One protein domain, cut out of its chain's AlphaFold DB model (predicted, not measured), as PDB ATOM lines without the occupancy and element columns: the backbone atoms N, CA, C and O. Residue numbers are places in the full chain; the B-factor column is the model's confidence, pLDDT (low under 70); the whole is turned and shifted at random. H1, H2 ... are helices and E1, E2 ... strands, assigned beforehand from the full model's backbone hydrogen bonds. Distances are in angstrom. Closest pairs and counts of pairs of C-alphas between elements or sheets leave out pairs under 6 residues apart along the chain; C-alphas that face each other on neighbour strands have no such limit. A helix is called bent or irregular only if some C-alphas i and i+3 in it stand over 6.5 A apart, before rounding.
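This is residues 4 to 88 and 95 to 153 of the 153 residues of an uncharacterized protein of Rhodobacteraceae bacterium (UniProt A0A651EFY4). An elongated helical body has H5 near its middle, in an up-and-down bundle with H6 and H7, each running against the one before it in the chain. H3 crosses H5 on another side, and bent H1 packs on H6 and H3, while a small antiparallel ribbon, E1 - E2, lies by residues 138 to 146 of H7. The 144 printed residues include seven named helices and two named strands, in the order H1 H2 H3 H4 H5 E1 E2 H6 H7; the class is mostly helix. The whole is compact, with a radius of gyration of the C-alphas of 16.1 A, and spans 56 by 33 by 22 A.

E1 is residues 84 to 86 and E2 residues 97 to 99. H7, residues 126 to 151, is 37.4 A long and ends at C-alpha 151 (357.719, 319.970, 263.009). H6 is residues 102 to 122, 29.9 A; H5, residues 65 to 82, 25.8 A; H3, residues 38 to 55, 25.9 A. H4 is residues 59 to 62. H2, residues 32 to 36, is neither bent nor irregular, but only just: C-alphas 32 and 35 are 6.5 A apart. H1, residues 4 to 29, was assigned as one helix by its hydrogen bonds but is bent, with C-alphas 18 and 21 6.7 A apart; its arms are H1a, residues 4 to 18, 21.1 A, from C-alpha 4 (338.250, 311.343, 312.323), and H1b, residues 21 to 29, 12.4 A.

E1 and E2 are antiparallel neighbours, with N 86 and O 97 at 2.9 A and N 99 and O 84 at 2.8 A, within hydrogen-bond range. The closest C-alphas of E1 and H7, Val 85 and Ala 145, are 6.9 A apart. H6 and H7 touch as a helical hairpin, closest at C-alphas Val 116 and Ala 127, 5.5 A, at a shallow tilt of 33 degrees, only just short of steep. H5 touches H6, opposite ways at a shallow tilt of 17 degrees, closest at C-alphas Ala 79 and Asp 104, 5.5 A. H3 touches H5 at a steep tilt of 50 degrees, closest at C-alphas Ala 43 and Ala 74, 4.4 A. H1a touches H6, closest at C-alphas Val 9 and Ile 114, 5.9 A. H1b only just touches H3, with 3 pairs of C-alphas within 8 A, closest at Ala 21 and Leu 51, 7.1 A. H4 touches H3, closest at C-alphas Asp 53 and Ala 62, 6.0 A; H2 and H3 only just touch, with 3 pairs of C-alphas within 8 A, and only at the corner, closest at C-alphas Val 34 and Phe 41, 5.5 A. H3 and H7 are apart. Every O i to N i+4 pair is within hydrogen-bond range in H1a, H1b, H3, H5, H6 and H7; H2 has 0 of 1, and 1 of 2 O i to N i+3 pairs, and H4 is too short for an O i to N i+4 pair.

The C-alphas farthest apart, Tyr 4 and Arg 153, are 56.2 A apart. Residues 89 to 94 are not printed, and C-alphas 88 and 95 are 5.6 A apart across the cut, on the link from E1 to E2. The links that are printed whole are tight. The mean pLDDT of the printed part is 91.3; residues 4, 88 and 153 are under 70.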
ATOM      1  N   TYR A   4     338.470 312.062 313.572       66.69
ATOM      2  CA  TYR A   4     338.250 311.343 312.323       66.69
ATOM      3  C   TYR A   4     339.114 311.824 311.137       66.69
ATOM      4  O   TYR A   4     339.696 310.964 310.472       66.69
ATOM      5  N   PRO A   5     339.304 313.140 310.886       77.06
ATOM      6  CA  PRO A   5     340.210 313.607 309.829       77.06
ATOM      7  C   PRO A   5     341.663 313.169 310.068       77.06
ATOM      8  O   PRO A   5     342.345 312.731 309.145       77.06
ATOM      9  N   SER A   6     342.112 313.195 311.328       83.06
ATOM     10  CA  SER A   6     343.459 312.761 311.721       83.06
ATOM     11  C   SER A   6     343.669 311.255 311.507       83.06
ATOM     12  O   SER A   6     344.722 310.829 311.021       83.06
ATOM     13  N   ALA A   7     342.647 310.437 311.791       87.62
ATOM     14  CA  ALA A   7     342.688 308.995 311.557       87.62
ATOM     15  C   ALA A   7     342.776 308.642 310.061       87.62
ATOM     16  O   ALA A   7     343.566 307.770 309.689       87.62
ATOM     17  N   ILE A   8     342.020 309.336 309.199       91.31
ATOM     18  CA  ILE A   8     342.079 309.128 307.741       91.31
ATOM     19  C   ILE A   8     343.453 309.520 307.199       91.31
ATOM     20  O   ILE A   8     344.082 308.718 306.509       91.31
ATOM     21  N   VAL A   9     343.951 310.711 307.548       92.69
ATOM     22  CA  VAL A   9     345.275 311.178 307.108       92.69
ATOM     23  C   VAL A   9     346.368 310.200 307.549       92.69
ATOM     24  O   VAL A   9     347.212 309.812 306.743       92.69
ATOM     25  N   SER A  10     346.311 309.712 308.790       91.50
ATOM     26  CA  SER A  10     347.261 308.713 309.297       91.50
ATOM     27  C   SER A  10     347.206 307.390 308.519       91.50
ATOM     28  O   SER A  10     348.249 306.795 308.229       91.50
ATOM     29  N   ALA A  11     346.009 306.927 308.144       92.56
ATOM     30  CA  ALA A  11     345.836 305.717 307.341       92.56
ATOM     31  C   ALA A  11     346.385 305.892 305.912       92.56
ATOM     32  O   ALA A  11     347.088 305.009 305.415       92.56
ATOM     33  N   LEU A  12     346.132 307.043 305.282       94.94
ATOM     34  CA  LEU A  12     346.658 307.381 303.956       94.94
ATOM     35  C   LEU A  12     348.189 307.467 303.957       94.94
ATOM     36  O   LEU A  12     348.833 306.868 303.095       94.94
ATOM     37  N   ILE A  13     348.786 308.126 304.958       94.50
ATOM     38  CA  ILE A  13     350.248 308.187 305.132       94.50
ATOM     39  C   ILE A  13     350.823 306.781 305.314       94.50
ATOM     40  O   ILE A  13     351.825 306.437 304.687       94.50
ATOM     41  N   SER A  14     350.174 305.940 306.121       93.06
ATOM     42  CA  SER A  14     350.615 304.557 306.336       93.06
ATOM     43  C   SER A  14     350.604 303.749 305.035       93.06
ATOM     44  O   SER A  14     351.588 303.078 304.720       93.06
ATOM     45  N   ALA A  15     349.531 303.850 304.241       91.44
ATOM     46  CA  ALA A  15     349.433 303.190 302.938       91.44
ATOM     47  C   ALA A  15     350.500 303.700 301.955       91.44
ATOM     48  O   ALA A  15     351.157 302.901 301.278       91.44
ATOM     49  N   LEU A  16     350.717 305.017 301.923       94.50
ATOM     50  CA  LEU A  16     351.728 305.679 301.106       94.50
ATOM     51  C   LEU A  16     353.140 305.199 301.448       94.50
ATOM     52  O   LEU A  16     353.878 304.787 300.552       94.50
ATOM     53  N   LEU A  17     353.506 305.189 302.731       94.56
ATOM     54  CA  LEU A  17     354.830 304.762 303.183       94.56
ATOM     55  C   LEU A  17     355.066 303.260 302.989       94.56
ATOM     56  O   LEU A  17     356.177 302.865 302.637       94.56
ATOM     57  N   ALA A  18     354.045 302.426 303.205       93.25
ATOM     58  CA  ALA A  18     354.176 300.975 303.111       93.25
ATOM     59  C   ALA A  18     354.200 300.468 301.661       93.25
ATOM     60  O   ALA A  18     354.984 299.576 301.341       93.25
ATOM     61  N   SER A  19     353.354 301.028 300.791       89.12
ATOM     62  CA  SER A  19     353.094 300.450 299.464       89.12
ATOM     63  C   SER A  19     353.738 301.240 298.332       89.12
ATOM     64  O   SER A  19     354.293 300.655 297.406       89.12
ATOM     65  N   PHE A  20     353.700 302.571 298.404       91.56
ATOM     66  CA  PHE A  20     354.042 303.407 297.253       91.56
ATOM     67  C   PHE A  20     355.419 304.064 297.356       91.56
ATOM     68  O   PHE A  20     356.134 304.142 296.359       91.56
ATOM     69  N   ALA A  21     355.857 304.463 298.552       92.69
ATOM     70  CA  ALA A  21     357.195 305.012 298.759       92.69
ATOM     71  C   ALA A  21     358.325 304.059 298.299       92.69
ATOM     72  O   ALA A  21     359.277 304.544 297.677       92.69
ATOM     73  N   PRO A  22     358.257 302.727 298.521       93.62
ATOM     74  CA  PRO A  22     359.242 301.796 297.969       93.62
ATOM     75  C   PRO A  22     359.223 301.753 296.437       93.62
ATOM     76  O   PRO A  22     360.288 301.771 295.819       93.62
ATOM     77  N   ALA A  23     358.033 301.753 295.826       91.62
ATOM     78  CA  ALA A  23     357.871 301.742 294.373       91.62
ATOM     79  C   ALA A  23     358.459 303.008 293.732       91.62
ATOM     80  O   ALA A  23     359.259 302.904 292.804       91.62
ATOM     81  N   LEU A  24     358.173 304.193 294.290       91.69
ATOM     82  CA  LEU A  24     358.744 305.459 293.821       91.69
ATOM     83  C   LEU A  24     360.277 305.457 293.865       91.69
ATOM     84  O   LEU A  24     360.925 305.859 292.899       91.69
ATOM     85  N   ARG A  25     360.862 304.969 294.967       91.69
ATOM     86  CA  ARG A  25     362.322 304.890 295.133       91.69
ATOM     87  C   ARG A  25     362.960 303.908 294.158       91.69
ATOM     88  O   ARG A  25     363.990 304.232 293.573       91.69
ATOM     89  N   ALA A  26     362.357 302.735 293.965       91.81
ATOM     90  CA  ALA A  26     362.832 301.752 292.991       91.81
ATOM     91  C   ALA A  26     362.790 302.326 291.568       91.81
ATOM     92  O   ALA A  26     363.759 302.222 290.817       91.81
ATOM     93  N   ALA A  27     361.693 303.003 291.239       90.75
ATOM     94  CA  ALA A  27     361.493 303.681 289.975       90.75
ATOM     95  C   ALA A  27     362.528 304.802 289.748       90.75
ATOM     96  O   ALA A  27     363.009 304.971 288.625       90.75
ATOM     97  N   ASP A  28     362.883 305.568 290.782       92.25
ATOM     98  CA  ASP A  28     363.867 306.655 290.695       92.25
ATOM     99  C   ASP A  28     365.305 306.153 290.578       92.25
ATOM    100  O   ASP A  28     366.075 306.710 289.797       92.25
ATOM    101  N   ALA A  29     365.650 305.061 291.265       89.75
ATOM    102  CA  ALA A  29     366.988 304.469 291.229       89.75
ATOM    103  C   ALA A  29     367.432 304.033 289.821       89.75
ATOM    104  O   ALA A  29     368.624 304.024 289.524       89.75
ATOM    105  N   VAL A  30     366.481 303.688 288.949       89.81
ATOM    106  CA  VAL A  30     366.744 303.257 287.565       89.81
ATOM    107  C   VAL A  30     366.430 304.341 286.526       89.81
ATOM    108  O   VAL A  30     366.498 304.093 285.321       89.81
ATOM    109  N   CYS A  31     366.066 305.553 286.956       88.12
ATOM    110  CA  CYS A  31     365.654 306.617 286.051       88.12
ATOM    111  C   CYS A  31     366.866 307.319 285.414       88.12
ATOM    112  O   CYS A  31     367.470 308.215 286.000       88.12
ATOM    113  N   SER A  32     367.192 306.978 284.166       88.62
ATOM    114  CA  SER A  32     368.286 307.623 283.420       88.62
ATOM    115  C   SER A  32     367.982 309.062 282.975       88.62
ATOM    116  O   SER A  32     368.899 309.826 282.673       88.62
ATOM    117  N   ARG A  33     366.702 309.465 282.960       87.19
ATOM    118  CA  ARG A  33     366.251 310.784 282.471       87.19
ATOM    119  C   ARG A  33     366.736 311.958 283.325       87.19
ATOM    120  O   ARG A  33     366.748 313.089 282.851       87.19
ATOM    121  N   VAL A  34     367.161 311.695 284.559       85.25
ATOM    122  CA  VAL A  34     367.620 312.705 285.525       85.25
ATOM    123  C   VAL A  34     368.813 313.509 284.992       85.25
ATOM    124  O   VAL A  34     368.865 314.720 285.184       85.25
ATOM    125  N   ALA A  35     369.731 312.873 284.256       84.00
ATOM    126  CA  ALA A  35     370.928 313.532 283.725       84.00
ATOM    127  C   ALA A  35     370.614 314.662 282.722       84.00
ATOM    128  O   ALA A  35     371.370 315.626 282.628       84.00
ATOM    129  N   GLY A  36     369.497 314.555 281.992       86.69
ATOM    130  CA  GLY A  36     369.038 315.560 281.026       86.69
ATOM    131  C   GLY A  36     367.875 316.421 281.520       86.69
ATOM    132  O   GLY A  36     367.396 317.272 280.776       86.69
ATOM    133  N   ASN A  37     367.396 316.205 282.750       90.31
ATOM    134  CA  ASN A  37     366.222 316.881 283.294       90.31
ATOM    135  C   ASN A  37     366.481 317.341 284.743       90.31
ATOM    136  O   ASN A  37     366.120 316.643 285.697       90.31
ATOM    137  N   PRO A  38     367.080 318.535 284.930       90.75
ATOM    138  CA  PRO A  38     367.338 319.093 286.257       90.75
ATOM    139  C   PRO A  38     366.068 319.268 287.102       90.75
ATOM    140  O   PRO A  38     366.118 319.112 288.320       90.75
ATOM    141  N   GLY A  39     364.923 319.550 286.468       92.56
ATOM    142  CA  GLY A  39     363.635 319.670 287.157       92.56
ATOM    143  C   GLY A  39     363.194 318.354 287.799       92.56
ATOM    144  O   GLY A  39     362.768 318.344 288.952       92.56
ATOM    145  N   LEU A  40     363.381 317.233 287.096       94.56
ATOM    146  CA  LEU A  40     363.125 315.896 287.634       94.56
ATOM    147  C   LEU A  40     364.040 315.578 288.824       94.56
ATOM    148  O   LEU A  40     363.560 315.053 289.824       94.56
ATOM    149  N   PHE A  41     365.328 315.931 288.751       94.31
ATOM    150  CA  PHE A  41     366.254 315.733 289.872       94.31
ATOM    151  C   PHE A  41     365.798 316.472 291.137       94.31
ATOM    152  O   PHE A  41     365.767 315.897 292.226       94.31
ATOM    153  N   VAL A  42     365.426 317.748 290.995       96.00
ATOM    154  CA  VAL A  42     364.931 318.569 292.109       96.00
ATOM    155  C   VAL A  42     363.644 317.979 292.683       96.00
ATOM    156  O   VAL A  42     363.544 317.811 293.896       96.00
ATOM    157  N   ALA A  43     362.701 317.591 291.823       97.00
ATOM    158  CA  ALA A  43     361.447 316.977 292.243       97.00
ATOM    159  C   ALA A  43     361.663 315.664 293.017       97.00
ATOM    160  O   ALA A  43     361.094 315.477 294.089       97.00
ATOM    161  N   GLN A  44     362.524 314.771 292.520       95.94
ATOM    162  CA  GLN A  44     362.850 313.513 293.200       95.94
ATOM    163  C   GLN A  44     363.483 313.749 294.575       95.94
ATOM    164  O   GLN A  44     363.147 313.053 295.532       95.94
ATOM    165  N   ARG A  45     364.370 314.746 294.699       95.75
ATOM    166  CA  ARG A  45     364.963 315.119 295.991       95.75
ATOM    167  C   ARG A  45     363.928 315.643 296.978       95.75
ATOM    168  O   ARG A  45     363.971 315.251 298.140       95.75
ATOM    169  N   GLU A  46     363.017 316.494 296.517       97.44
ATOM    170  CA  GLU A  46     361.946 317.054 297.343       97.44
ATOM    171  C   GLU A  46     361.023 315.950 297.878       97.44
ATOM    172  O   GLU A  46     360.786 315.859 299.082       97.44
ATOM    173  N   ILE A  47     360.597 315.032 297.004       96.88
ATOM    174  CA  ILE A  47     359.771 313.878 297.381       96.88
ATOM    175  C   ILE A  47     360.525 312.963 298.352       96.88
ATOM    176  O   ILE A  47     359.958 312.512 299.344       96.88
ATOM    177  N   ALA A  48     361.806 312.684 298.099       95.19
ATOM    178  CA  ALA A  48     362.605 311.824 298.967       95.19
ATOM    179  C   ALA A  48     362.778 312.410 300.376       95.19
ATOM    180  O   ALA A  48     362.695 311.655 301.347       95.19
ATOM    181  N   ALA A  49     362.989 313.727 300.482       95.12
ATOM    182  CA  ALA A  49     363.059 314.433 301.758       95.12
ATOM    183  C   ALA A  49     361.717 314.361 302.496       95.12
ATOM    184  O   ALA A  49     361.669 313.892 303.625       95.12
ATOM    185  N   TRP A  50     360.613 314.684 301.824       96.50
ATOM    186  CA  TRP A  50     359.285 314.612 302.430       96.50
ATOM    187  C   TRP A  50     358.904 313.197 302.907       96.50
ATOM    188  O   TRP A  50     358.432 313.019 304.028       96.50
ATOM    189  N   LEU A  51     359.182 312.161 302.109       95.12
ATOM    190  CA  LEU A  51     358.973 310.764 302.515       95.12
ATOM    191  C   LEU A  51     359.852 310.356 303.706       95.12
ATOM    192  O   LEU A  51     359.501 309.436 304.448       95.12
ATOM    193  N   HIS A  52     361.028 310.968 303.852       93.44
ATOM    194  CA  HIS A  52     361.890 310.757 305.009       93.44
ATOM    195  C   HIS A  52     361.299 311.418 306.259       93.44
ATOM    196  O   HIS A  52     361.182 310.733 307.274       93.44
ATOM    197  N   ASP A  53     360.853 312.670 306.152       93.38
ATOM    198  CA  ASP A  53     360.228 313.428 307.245       93.38
ATOM    199  C   ASP A  53     358.984 312.694 307.783       93.38
ATOM    200  O   ASP A  53     358.873 312.429 308.982       93.38
ATOM    201  N   LEU A  54     358.106 312.225 306.883       92.81
ATOM    202  CA  LEU A  54     356.938 311.413 307.246       92.81
ATOM    203  C   LEU A  54     357.313 310.126 307.992       92.81
ATOM    204  O   LEU A  54     356.648 309.735 308.946       92.81
ATOM    205  N   ARG A  55     358.395 309.455 307.581       90.25
ATOM    206  CA  ARG A  55     358.848 308.213 308.226       90.25
ATOM    207  C   ARG A  55     359.389 308.446 309.638       90.25
ATOM    208  O   ARG A  55     359.358 307.521 310.446       90.25
ATOM    209  N   LEU A  56     359.899 309.639 309.931       88.88
ATOM    210  CA  LEU A  56     360.368 310.021 311.264       88.88
ATOM    211  C   LEU A  56     359.226 310.454 312.200       88.88
ATOM    212  O   LEU A  56     359.499 310.896 313.314       88.88
ATOM    213  N   CYS A  57     357.967 310.301 311.774       77.62
ATOM    214  CA  CYS A  57     356.774 310.766 312.482       77.62
ATOM    215  C   CYS A  57     356.750 312.287 312.714       77.62
ATOM    216  O   CYS A  57     355.989 312.764 313.557       77.62
ATOM    217  N   ASP A  58     357.527 313.060 311.947       76.56
ATOM    218  CA  ASP A  58     357.449 314.524 311.943       76.56
ATOM    219  C   ASP A  58     356.305 314.990 311.029       76.56
ATOM    220  O   ASP A  58     356.485 315.654 310.008       76.56
ATOM    221  N   HIS A  59     355.085 314.567 311.367       76.81
ATOM    222  CA  HIS A  59     353.896 314.904 310.587       76.81
ATOM    223  C   HIS A  59     353.569 316.398 310.668       76.81
ATOM    224  O   HIS A  59     352.995 316.936 309.727       76.81
ATOM    225  N   GLY A  60     353.945 317.063 311.768       73.88
ATOM    226  CA  GLY A  60     353.692 318.485 311.980       73.88
ATOM    227  C   GLY A  60     354.330 319.339 310.890       73.88
ATOM    228  O   GLY A  60     353.617 320.095 310.245       73.88
ATOM    229  N   GLY A  61     355.630 319.146 310.630       83.81
ATOM    230  CA  GLY A  61     356.341 319.846 309.556       83.81
ATOM    231  C   GLY A  61     356.035 319.298 308.157       83.81
ATOM    232  O   GLY A  61     355.883 320.056 307.197       83.81
ATOM    233  N   ALA A  62     355.905 317.975 308.016       88.81
ATOM    234  CA  ALA A  62     355.710 317.338 306.710       88.81
ATOM    235  C   ALA A  62     354.330 317.607 306.077       88.81
ATOM    236  O   ALA A  62     354.184 317.462 304.860       88.81
ATOM    237  N   LEU A  63     353.329 317.971 306.886       92.75
ATOM    238  CA  LEU A  63     351.957 318.254 306.455       92.75
ATOM    239  C   LEU A  63     351.606 319.747 306.503       92.75
ATOM    240  O   LEU A  63     350.442 320.105 306.324       92.75
ATOM    241  N   GLU A  64     352.583 320.632 306.729       92.88
ATOM    242  CA  GLU A  64     352.333 322.069 306.637       92.88
ATOM    243  C   GLU A  64     351.900 322.464 305.214       92.88
ATOM    244  O   GLU A  64     352.403 321.897 304.235       92.88
ATOM    245  N   PRO A  65     351.036 323.487 305.068       93.62
ATOM    246  CA  PRO A  65     350.494 323.898 303.776       93.62
ATOM    247  C   PRO A  65     351.535 324.076 302.664       93.62
ATOM    248  O   PRO A  65     351.417 323.493 301.587       93.62
ATOM    249  N   ASN A  66     352.603 324.822 302.951       93.56
ATOM    250  CA  ASN A  66     353.663 325.104 301.981       93.56
ATOM    251  C   ASN A  66     354.419 323.833 301.566       93.56
ATOM    252  O   ASN A  66     354.859 323.711 300.422       93.56
ATOM    253  N   ARG A  67     354.576 322.880 302.494       95.31
ATOM    254  CA  ARG A  67     355.268 321.615 302.241       95.31
ATOM    255  C   ARG A  67     354.410 320.694 301.381       95.31
ATOM    256  O   ARG A  67     354.924 320.133 300.415       95.31
ATOM    257  N   LEU A  68     353.111 320.596 301.666       95.19
ATOM    258  CA  LEU A  68     352.169 319.838 300.839       95.19
ATOM    259  C   LEU A  68     352.072 320.401 299.420       95.19
ATOM    260  O   LEU A  68     352.126 319.632 298.461       95.19
ATOM    261  N   GLU A  69     352.007 321.725 299.267       96.25
ATOM    262  CA  GLU A  69     352.002 322.350 297.942       96.25
ATOM    263  C   GLU A  69     353.284 322.021 297.157       96.25
ATOM    264  O   GLU A  69     353.220 321.615 295.990       96.25
ATOM    265  N   ALA A  70     354.453 322.155 297.791       96.56
ATOM    266  CA  ALA A  70     355.736 321.857 297.160       96.56
ATOM    267  C   ALA A  70     355.832 320.388 296.713       96.56
ATOM    268  O   ALA A  70     356.249 320.105 295.586       96.56
ATOM    269  N   VAL A  71     355.385 319.459 297.560       97.62
ATOM    270  CA  VAL A  71     355.396 318.020 297.272       97.62
ATOM    271  C   VAL A  71     354.423 317.667 296.152       97.62
ATOM    272  O   VAL A  71     354.801 316.920 295.252       97.62
ATOM    273  N   LEU A  72     353.211 318.225 296.141       98.25
ATOM    274  CA  LEU A  72     352.249 318.020 295.053       98.25
ATOM    275  C   LEU A  72     352.815 318.480 293.704       98.25
ATOM    276  O   LEU A  72     352.752 317.753 292.710       98.25
ATOM    277  N   ARG A  73     353.450 319.658 293.674       97.75
ATOM    278  CA  ARG A  73     354.137 320.164 292.476       97.75
ATOM    279  C   ARG A  73     355.290 319.249 292.058       97.75
ATOM    280  O   ARG A  73     355.423 318.943 290.874       97.75
ATOM    281  N   ALA A  74     356.098 318.780 293.008       97.81
ATOM    282  CA  ALA A  74     357.197 317.858 292.736       97.81
ATOM    283  C   ALA A  74     356.695 316.514 292.180       97.81
ATOM    284  O   ALA A  74     357.237 316.021 291.189       97.81
ATOM    285  N   LEU A  75     355.636 315.942 292.758       97.94
ATOM    286  CA  LEU A  75     355.013 314.703 292.285       97.94
ATOM    287  C   LEU A  75     354.502 314.849 290.852       97.94
ATOM    288  O   LEU A  75     354.779 313.984 290.022       97.94
ATOM    289  N   LEU A  76     353.846 315.967 290.531       97.50
ATOM    290  CA  LEU A  76     353.386 316.251 289.172       97.50
ATOM    291  C   LEU A  76     354.554 316.357 288.181       97.50
ATOM    292  O   LEU A  76     354.528 315.719 287.127       97.50
ATOM    293  N   VAL A  77     355.598 317.122 288.519       96.25
ATOM    294  CA  VAL A  77     356.804 317.244 287.679       96.25
ATOM    295  C   VAL A  77     357.447 315.881 287.456       96.25
ATOM    296  O   VAL A  77     357.828 315.562 286.326       96.25
ATOM    297  N   ARG A  78     357.551 315.065 288.508       95.81
ATOM    298  CA  ARG A  78     358.107 313.715 288.435       95.81
ATOM    299  C   ARG A  78     357.270 312.822 287.517       95.81
ATOM    300  O   ARG A  78     357.847 312.210 286.620       95.81
ATOM    301  N   ALA A  79     355.950 312.794 287.698       95.38
ATOM    302  CA  ALA A  79     355.029 312.000 286.887       95.38
ATOM    303  C   ALA A  79     355.120 312.380 285.401       95.38
ATOM    304  O   ALA A  79     355.392 311.526 284.561       95.38
ATOM    305  N   ILE A  80     355.009 313.672 285.071       94.69
ATOM    306  CA  ILE A  80     355.094 314.161 283.684       94.69
ATOM    307  C   ILE A  80     356.467 313.856 283.069       94.69
ATOM    308  O   ILE A  80     356.552 313.388 281.937       94.69
ATOM    309  N   SER A  81     357.556 314.086 283.809       93.25
ATOM    310  CA  SER A  81     358.923 313.875 283.307       93.25
ATOM    311  C   SER A  81     359.249 312.404 283.031       93.25
ATOM    312  O   SER A  81     360.092 312.091 282.182       93.25
ATOM    313  N   ARG A  82     358.616 311.491 283.770       92.88
ATOM    314  CA  ARG A  82     358.756 310.039 283.593       92.88
ATOM    315  C   ARG A  82     357.758 309.471 282.588       92.88
ATOM    316  O   ARG A  82     358.066 308.459 281.964       92.88
ATOM    317  N   GLY A  83     356.618 310.129 282.417       92.19
ATOM    318  CA  GLY A  83     355.586 309.754 281.464       92.19
ATOM    319  C   GLY A  83     355.997 309.926 280.003       92.19
ATOM    320  O   GLY A  83     357.140 310.263 279.664       92.19
ATOM    321  N   SER A  84     355.031 309.676 279.129       91.12
ATOM    322  CA  SER A  84     355.135 309.888 277.685       91.12
ATOM    323  C   SER A  84     353.825 310.428 277.135       91.12
ATOM    324  O   SER A  84     352.755 310.106 277.645       91.12
ATOM    325  N   VAL A  85     353.909 311.243 276.084       90.75
ATOM    326  CA  VAL A  85     352.728 311.719 275.359       90.75
ATOM    327  C   VAL A  85     352.586 310.920 274.073       90.75
ATOM    328  O   VAL A  85     353.523 310.867 273.279       90.75
ATOM    329  N   GLU A  86     351.413 310.338 273.859       88.50
ATOM    330  CA  GLU A  86     351.047 309.681 272.607       88.50
ATOM    331  C   GLU A  86     350.096 310.573 271.812       88.50
ATOM    332  O   GLU A  86     349.050 310.990 272.311       88.50
ATOM    333  N   ILE A  87     350.457 310.882 270.567       79.81
ATOM    334  CA  ILE A  87     349.652 311.723 269.676       79.81
ATOM    335  C   ILE A  87     348.779 310.803 268.823       79.81
ATOM    336  O   ILE A  87     349.292 310.007 268.042       79.81
ATOM    337  N   GLY A  88     347.458 310.900 269.001       68.81
ATOM    338  CA  GLY A  88     346.479 310.019 268.350       68.81
ATOM    339  C   GLY A  88     346.178 308.722 269.113       68.81
ATOM    340  O   GLY A  88     345.652 307.784 268.522       68.81
ATOM    341  N   GLY A  95     342.725 313.169 270.478       73.75
ATOM    342  CA  GLY A  95     343.739 314.087 270.987       73.75
ATOM    343  C   GLY A  95     344.964 313.383 271.581       73.75
ATOM    344  O   GLY A  95     345.027 312.150 271.620       73.75
ATOM    345  N   PRO A  96     345.966 314.162 272.023       83.50
ATOM    346  CA  PRO A  96     347.124 313.631 272.729       83.50
ATOM    347  C   PRO A  96     346.728 313.032 274.086       83.50
ATOM    348  O   PRO A  96     345.845 313.544 274.770       83.50
ATOM    349  N   VAL A  97     347.413 311.960 274.482       88.19
ATOM    350  CA  VAL A  97     347.217 311.266 275.761       88.19
ATOM    351  C   VAL A  97     348.519 311.291 276.548       88.19
ATOM    352  O   VAL A  97     349.581 311.024 275.990       88.19
ATOM    353  N   LEU A  98     348.445 311.593 277.847       90.06
ATOM    354  CA  LEU A  98     349.578 311.486 278.764       90.06
ATOM    355  C   LEU A  98     349.543 310.120 279.455       90.06
ATOM    356  O   LEU A  98     348.657 309.852 280.264       90.06
ATOM    357  N   LEU A  99     350.521 309.273 279.153       92.06
ATOM    358  CA  LEU A  99     350.716 307.990 279.814       92.06
ATOM    359  C   LEU A  99     351.616 308.164 281.034       92.06
ATOM    360  O   LEU A  99     352.747 308.648 280.924       92.06
ATOM    361  N   LEU A 100     351.108 307.744 282.190       93.25
ATOM    362  CA  LEU A 100     351.790 307.799 283.478       93.25
ATOM    363  C   LEU A 100     351.897 306.398 284.073       93.25
ATOM    364  O   LEU A 100     351.038 305.545 283.846       93.25
ATOM    365  N   ALA A 101     352.939 306.175 284.869       91.31
ATOM    366  CA  ALA A 101     353.032 304.965 285.670       91.31
ATOM    367  C   ALA A 101     351.944 304.980 286.760       91.31
ATOM    368  O   ALA A 101     351.635 306.033 287.327       91.31
ATOM    369  N   ALA A 102     351.353 303.820 287.051       89.94
ATOM    370  CA  ALA A 102     350.229 303.723 287.984       89.94
ATOM    371  C   ALA A 102     350.611 304.191 289.397       89.94
ATOM    372  O   ALA A 102     349.818 304.843 290.071       89.94
ATOM    373  N   GLU A 103     351.842 303.911 289.828       90.25
ATOM    374  CA  GLU A 103     352.381 304.356 291.109       90.25
ATOM    375  C   GLU A 103     352.528 305.880 291.198       90.25
ATOM    376  O   GLU A 103     352.305 306.452 292.265       90.25
ATOM    377  N   ASP A 104     352.840 306.547 290.084       92.94
ATOM    378  CA  ASP A 104     353.006 308.001 290.040       92.94
ATOM    379  C   ASP A 104     351.650 308.688 290.221       92.94
ATOM    380  O   ASP A 104     351.526 309.632 291.004       92.94
ATOM    381  N   LEU A 105     350.623 308.166 289.542       93.50
ATOM    382  CA  LEU A 105     349.251 308.643 289.680       93.50
ATOM    383  C   LEU A 105     348.693 308.353 291.079       93.50
ATOM    384  O   LEU A 105     348.128 309.242 291.706       93.50
ATOM    385  N   ALA A 106     348.889 307.137 291.594       93.12
ATOM    386  CA  ALA A 106     348.371 306.744 292.900       93.12
ATOM    387  C   ALA A 106     348.921 307.625 294.030       93.12
ATOM    388  O   ALA A 106     348.158 308.076 294.881       93.12
ATOM    389  N   VAL A 107     350.229 307.914 294.034       95.25
ATOM    390  CA  VAL A 107     350.809 308.792 295.063       95.25
ATOM    391  C   VAL A 107     350.299 310.216 294.920       95.25
ATOM    392  O   VAL A 107     349.964 310.828 295.931       95.25
ATOM    393  N   LEU A 108     350.211 310.740 293.696       96.38
ATOM    394  CA  LEU A 108     349.689 312.084 293.466       96.38
ATOM    395  C   LEU A 108     348.268 312.237 294.023       96.38
ATOM    396  O   LEU A 108     348.002 313.195 294.744       96.38
ATOM    397  N   GLU A 109     347.387 311.276 293.742       96.31
ATOM    398  CA  GLU A 109     346.000 311.303 294.213       96.31
ATOM    399  C   GLU A 109     345.895 311.114 295.734       96.31
ATOM    400  O   GLU A 109     345.121 311.819 296.376       96.31
ATOM    401  N   ILE A 110     346.719 310.255 296.349       96.50
ATOM    402  CA  ILE A 110     346.750 310.113 297.816       96.50
ATOM    403  C   ILE A 110     347.185 311.421 298.489       96.50
ATOM    404  O   ILE A 110     346.579 311.840 299.473       96.50
ATOM    405  N   VAL A 111     348.232 312.077 297.982       97.06
ATOM    406  CA  VAL A 111     348.714 313.341 298.566       97.06
ATOM    407  C   VAL A 111     347.719 314.472 298.329       97.06
ATOM    408  O   VAL A 111     347.517 315.300 299.216       97.06
ATOM    409  N   ARG A 112     347.049 314.485 297.172       97.56
ATOM    410  CA  ARG A 112     345.961 315.423 296.888       97.56
ATOM    411  C   ARG A 112     344.802 315.227 297.864       97.56
ATOM    412  O   ARG A 112     344.317 316.211 298.405       97.56
ATOM    413  N   GLU A 113     344.402 313.987 298.135       97.06
ATOM    414  CA  GLU A 113     343.346 313.673 299.107       97.06
ATOM    415  C   GLU A 113     343.718 314.139 300.523       97.06
ATOM    416  O   GLU A 113     342.909 314.757 301.211       97.06
ATOM    417  N   ILE A 114     344.972 313.927 300.945       95.81
ATOM    418  CA  ILE A 114     345.481 314.470 302.215       95.81
ATOM    419  C   ILE A 114     345.356 316.000 302.237       95.81
ATOM    420  O   ILE A 114     344.904 316.558 303.237       95.81
ATOM    421  N   ALA A 115     345.721 316.679 301.145       96.25
ATOM    422  CA  ALA A 115     345.602 318.130 301.045       96.25
ATOM    423  C   ALA A 115     344.143 318.603 301.124       96.25
ATOM    424  O   ALA A 115     343.886 319.563 301.836       96.25
ATOM    425  N   VAL A 116     343.187 317.911 300.488       96.62
ATOM    426  CA  VAL A 116     341.747 318.226 300.588       96.62
ATOM    427  C   VAL A 116     341.270 318.170 302.042       96.62
ATOM    428  O   VAL A 116     340.666 319.118 302.536       96.62
ATOM    429  N   ILE A 117     341.591 317.089 302.758       95.19
ATOM    430  CA  ILE A 117     341.172 316.909 304.157       95.19
ATOM    431  C   ILE A 117     341.767 318.003 305.062       95.19
ATOM    432  O   ILE A 117     341.119 318.491 305.995       95.19
ATOM    433  N   LEU A 118     343.021 318.383 304.807       93.44
ATOM    434  CA  LEU A 118     343.718 319.405 305.585       93.44
ATOM    435  C   LEU A 118     343.309 320.829 305.198       93.44
ATOM    436  O   LEU A 118     343.292 321.687 306.077       93.44
ATOM    437  N   ASP A 119     342.929 321.077 303.945       94.44
ATOM    438  CA  ASP A 119     342.376 322.354 303.487       94.44
ATOM    439  C   ASP A 119     341.109 322.709 304.265       94.44
ATOM    440  O   ASP A 119     341.028 323.799 304.837       94.44
ATOM    441  N   ASP A 120     340.182 321.756 304.390       90.19
ATOM    442  CA  ASP A 120     338.951 321.921 305.171       90.19
ATOM    443  C   ASP A 120     339.241 322.204 306.654       90.19
ATOM    444  O   ASP A 120     338.540 322.980 307.307       90.19
ATOM    445  N   THR A 121     340.290 321.578 307.193       88.44
ATOM    446  CA  THR A 121     340.667 321.707 308.608       88.44
ATOM    447  C   THR A 121     341.370 323.037 308.901       88.44
ATOM    448  O   THR A 121     341.144 323.636 309.953       88.44
ATOM    449  N   ASN A 122     342.214 323.505 307.980       87.69
ATOM    450  CA  ASN A 122     343.101 324.654 308.179       87.69
ATOM    451  C   ASN A 122     342.589 325.945 307.517       87.69
ATOM    452  O   ASN A 122     343.184 327.004 307.717       87.69
ATOM    453  N   GLY A 123     341.510 325.878 306.731       89.56
ATOM    454  CA  GLY A 123     340.999 327.012 305.960       89.56
ATOM    455  C   GLY A 123     341.921 327.410 304.803       89.56
ATOM    456  O   GLY A 123     342.047 328.599 304.500       89.56
ATOM    457  N   THR A 124     342.598 326.436 304.190       94.00
ATOM    458  CA  THR A 124     343.490 326.635 303.035       94.00
ATOM    459  C   THR A 124     342.834 326.160 301.731       94.00
ATOM    460  O   THR A 124     341.691 325.713 301.727       94.00
ATOM    461  N   ALA A 125     343.515 326.339 300.594       95.31
ATOM    462  CA  ALA A 125     343.011 325.960 299.267       95.31
ATOM    463  C   ALA A 125     344.113 325.331 298.392       95.31
ATOM    464  O   ALA A 125     344.243 325.636 297.201       95.31
ATOM    465  N   ILE A 126     344.955 324.500 299.001       96.50
ATOM    466  CA  ILE A 126     346.112 323.859 298.373       96.50
ATOM    467  C   ILE A 126     345.663 322.932 297.246       96.50
ATOM    468  O   ILE A 126     346.192 323.030 296.141       96.50
ATOM    469  N   ALA A 127     344.681 322.061 297.493       96.44
ATOM    470  CA  ALA A 127     344.218 321.076 296.521       96.44
ATOM    471  C   ALA A 127     343.629 321.750 295.276       96.44
ATOM    472  O   ALA A 127     344.016 321.419 294.157       96.44
ATOM    473  N   ALA A 128     342.779 322.765 295.460       96.50
ATOM    474  CA  ALA A 128     342.204 323.533 294.354       96.50
ATOM    475  C   ALA A 128     343.279 324.298 293.557       96.50
ATOM    476  O   ALA A 128     343.269 324.306 292.325       96.50
ATOM    477  N   THR A 129     344.242 324.911 294.255       96.62
ATOM    478  CA  THR A 129     345.373 325.610 293.620       96.62
ATOM    479  C   THR A 129     346.250 324.644 292.825       96.62
ATOM    480  O   THR A 129     346.684 324.952 291.711       96.62
ATOM    481  N   PHE A 130     346.503 323.460 293.381       97.50
ATOM    482  CA  PHE A 130     347.240 322.399 292.717       97.50
ATOM    483  C   PHE A 130     346.497 321.872 291.485       97.50
ATOM    484  O   PHE A 130     347.124 321.723 290.438       97.50
ATOM    485  N   ASP A 131     345.186 321.647 291.568       97.81
ATOM    486  CA  ASP A 131     344.380 321.147 290.450       97.81
ATOM    487  C   ASP A 131     344.412 322.108 289.255       97.81
ATOM    488  O   ASP A 131     344.729 321.691 288.140       97.81
ATOM    489  N   ALA A 132     344.223 323.409 289.495       96.62
ATOM    490  CA  ALA A 132     344.343 324.430 288.452       96.62
ATOM    491  C   ALA A 132     345.758 324.469 287.836       96.62
ATOM    492  O   ALA A 132     345.940 324.646 286.625       96.62
ATOM    493  N   HIS A 133     346.791 324.279 288.664       95.81
ATOM    494  CA  HIS A 133     348.167 324.179 288.185       95.81
ATOM    495  C   HIS A 133     348.402 322.913 287.347       95.81
ATOM    496  O   HIS A 133     349.073 322.989 286.315       95.81
ATOM    497  N   ARG A 134     347.848 321.771 287.767       96.38
ATOM    498  CA  ARG A 134     347.928 320.486 287.065       96.38
ATOM    499  C   ARG A 134     347.325 320.587 285.672       96.38
ATOM    500  O   ARG A 134     347.996 320.213 284.716       96.38
ATOM    501  N   GLU A 135     346.126 321.147 285.555       95.31
ATOM    502  CA  GLU A 135     345.458 321.381 284.268       95.31
ATOM    503  C   GLU A 135     346.322 322.251 283.349       95.31
ATOM    504  O   GLU A 135     346.695 321.832 282.253       95.31
ATOM    505  N   THR A 136     346.783 323.398 283.860       95.31
ATOM    506  CA  THR A 136     347.662 324.310 283.111       95.31
ATOM    507  C   THR A 136     348.943 323.622 282.616       95.31
ATOM    508  O   THR A 136     349.448 323.927 281.533       95.31
ATOM    509  N   MET A 137     349.526 322.731 283.420       94.19
ATOM    510  CA  MET A 137     350.738 321.996 283.052       94.19
ATOM    511  C   MET A 137     350.470 320.929 281.987       94.19
ATOM    512  O   MET A 137     351.264 320.808 281.055       94.19
ATOM    513  N   ILE A 138     349.364 320.189 282.096       93.19
ATOM    514  CA  ILE A 138     348.971 319.171 281.113       93.19
ATOM    515  C   ILE A 138     348.698 319.824 279.752       93.19
ATOM    516  O   ILE A 138     349.245 319.372 278.743       93.19
ATOM    517  N   ASP A 139     347.974 320.943 279.728       92.88
ATOM    518  CA  ASP A 139     347.699 321.695 278.498       92.88
ATOM    519  C   ASP A 139     348.987 322.131 277.792       92.88
ATOM    520  O   ASP A 139     349.140 321.973 276.576       92.88
ATOM    521  N   LYS A 140     349.967 322.630 278.558       93.25
ATOM    522  CA  LYS A 140     351.283 323.007 278.021       93.25
ATOM    523  C   LYS A 140     352.019 321.811 277.429       93.25
ATOM    524  O   LYS A 140     352.573 321.924 276.337       93.25
ATOM    525  N   VAL A 141     352.018 320.674 278.123       92.75
ATOM    526  CA  VAL A 141     352.665 319.438 277.654       92.75
ATOM    527  C   VAL A 141     352.046 318.968 276.337       92.75
ATOM    528  O   VAL A 141     352.775 318.661 275.392       92.75
ATOM    529  N   PHE A 142     350.719 318.984 276.223       91.94
ATOM    530  CA  PHE A 142     350.019 318.615 274.993       91.94
ATOM    531  C   PHE A 142     350.255 319.593 273.842       91.94
ATOM    532  O   PHE A 142     350.471 319.161 272.704       91.94
ATOM    533  N   ALA A 143     350.288 320.897 274.119       90.38
ATOM    534  CA  ALA A 143     350.629 321.905 273.120       90.38
ATOM    535  C   ALA A 143     352.063 321.721 272.593       90.38
ATOM    536  O   ALA A 143     352.285 321.770 271.380       90.38
ATOM    537  N   MET A 144     353.024 321.454 273.487       89.88
ATOM    538  CA  MET A 144     354.419 321.180 273.126       89.88
ATOM    539  C   MET A 144     354.554 319.905 272.291       89.88
ATOM    540  O   MET A 144     355.217 319.930 271.255       89.88
ATOM    541  N   ALA A 145     353.897 318.816 272.697       88.31
ATOM    542  CA  ALA A 145     353.913 317.557 271.956       88.31
ATOM    543  C   ALA A 145     353.335 317.733 270.542       88.31
ATOM    544  O   ALA A 145     353.957 317.343 269.556       88.31
ATOM    545  N   SER A 146     352.194 318.418 270.427       86.69
ATOM    546  CA  SER A 146     351.557 318.702 269.136       86.69
ATOM    547  C   SER A 146     352.428 319.580 268.230       86.69
ATOM    548  O   SER A 146     352.446 319.401 267.015       86.69
ATOM    549  N   ALA A 147     353.151 320.551 268.797       87.38
ATOM    550  CA  ALA A 147     354.086 321.376 268.037       87.38
ATOM    551  C   ALA A 147     355.298 320.570 267.543       87.38
ATOM    552  O   ALA A 147     355.716 320.754 266.401       87.38
ATOM    553  N   ALA A 148     355.826 319.666 268.374       86.31
ATOM    554  CA  ALA A 148     356.936 318.793 268.009       86.31
ATOM    555  C   ALA A 148     356.562 317.812 266.883       86.31
ATOM    556  O   ALA A 148     357.334 317.675 265.938       86.31
ATOM    557  N   ASP A 149     355.374 317.197 266.927       84.19
ATOM    558  CA  ASP A 149     354.885 316.310 265.854       84.19
ATOM    559  C   ASP A 149     354.680 317.054 264.532       84.19
ATOM    560  O   ASP A 149     355.122 316.579 263.490       84.19
ATOM    561  N   ARG A 150     354.111 318.268 264.562       83.00
ATOM    562  CA  ARG A 150     353.987 319.094 263.349       83.00
ATOM    563  C   ARG A 150     355.332 319.451 262.721       83.00
ATOM    564  O   ARG A 150     355.386 319.595 261.512       83.00
ATOM    565  N   ALA A 151     356.388 319.627 263.515       79.44
ATOM    566  CA  ALA A 151     357.719 319.970 263.009       79.44
ATOM    567  C   ALA A 151     358.477 318.771 262.408       79.44
ATOM    568  O   ALA A 151     359.472 318.965 261.716       79.44
ATOM    569  N   GLN A 152     358.036 317.545 262.701       78.56
ATOM    570  CA  GLN A 152     358.620 316.306 262.176       78.56
ATOM    571  C   GLN A 152     357.955 315.828 260.874       78.56
ATOM    572  O   GLN A 152     358.441 314.870 260.272       78.56
ATOM    573  N   ARG A 153     356.861 316.474 260.452       66.06
ATOM    574  CA  ARG A 153     356.119 316.202 259.212       66.06
ATOM    575  C   ARG A 153     356.463 317.225 258.138       66.06
ATOM    576  O   ARG A 153     356.508 316.810 256.961       66.06
TER     577      ARG A 153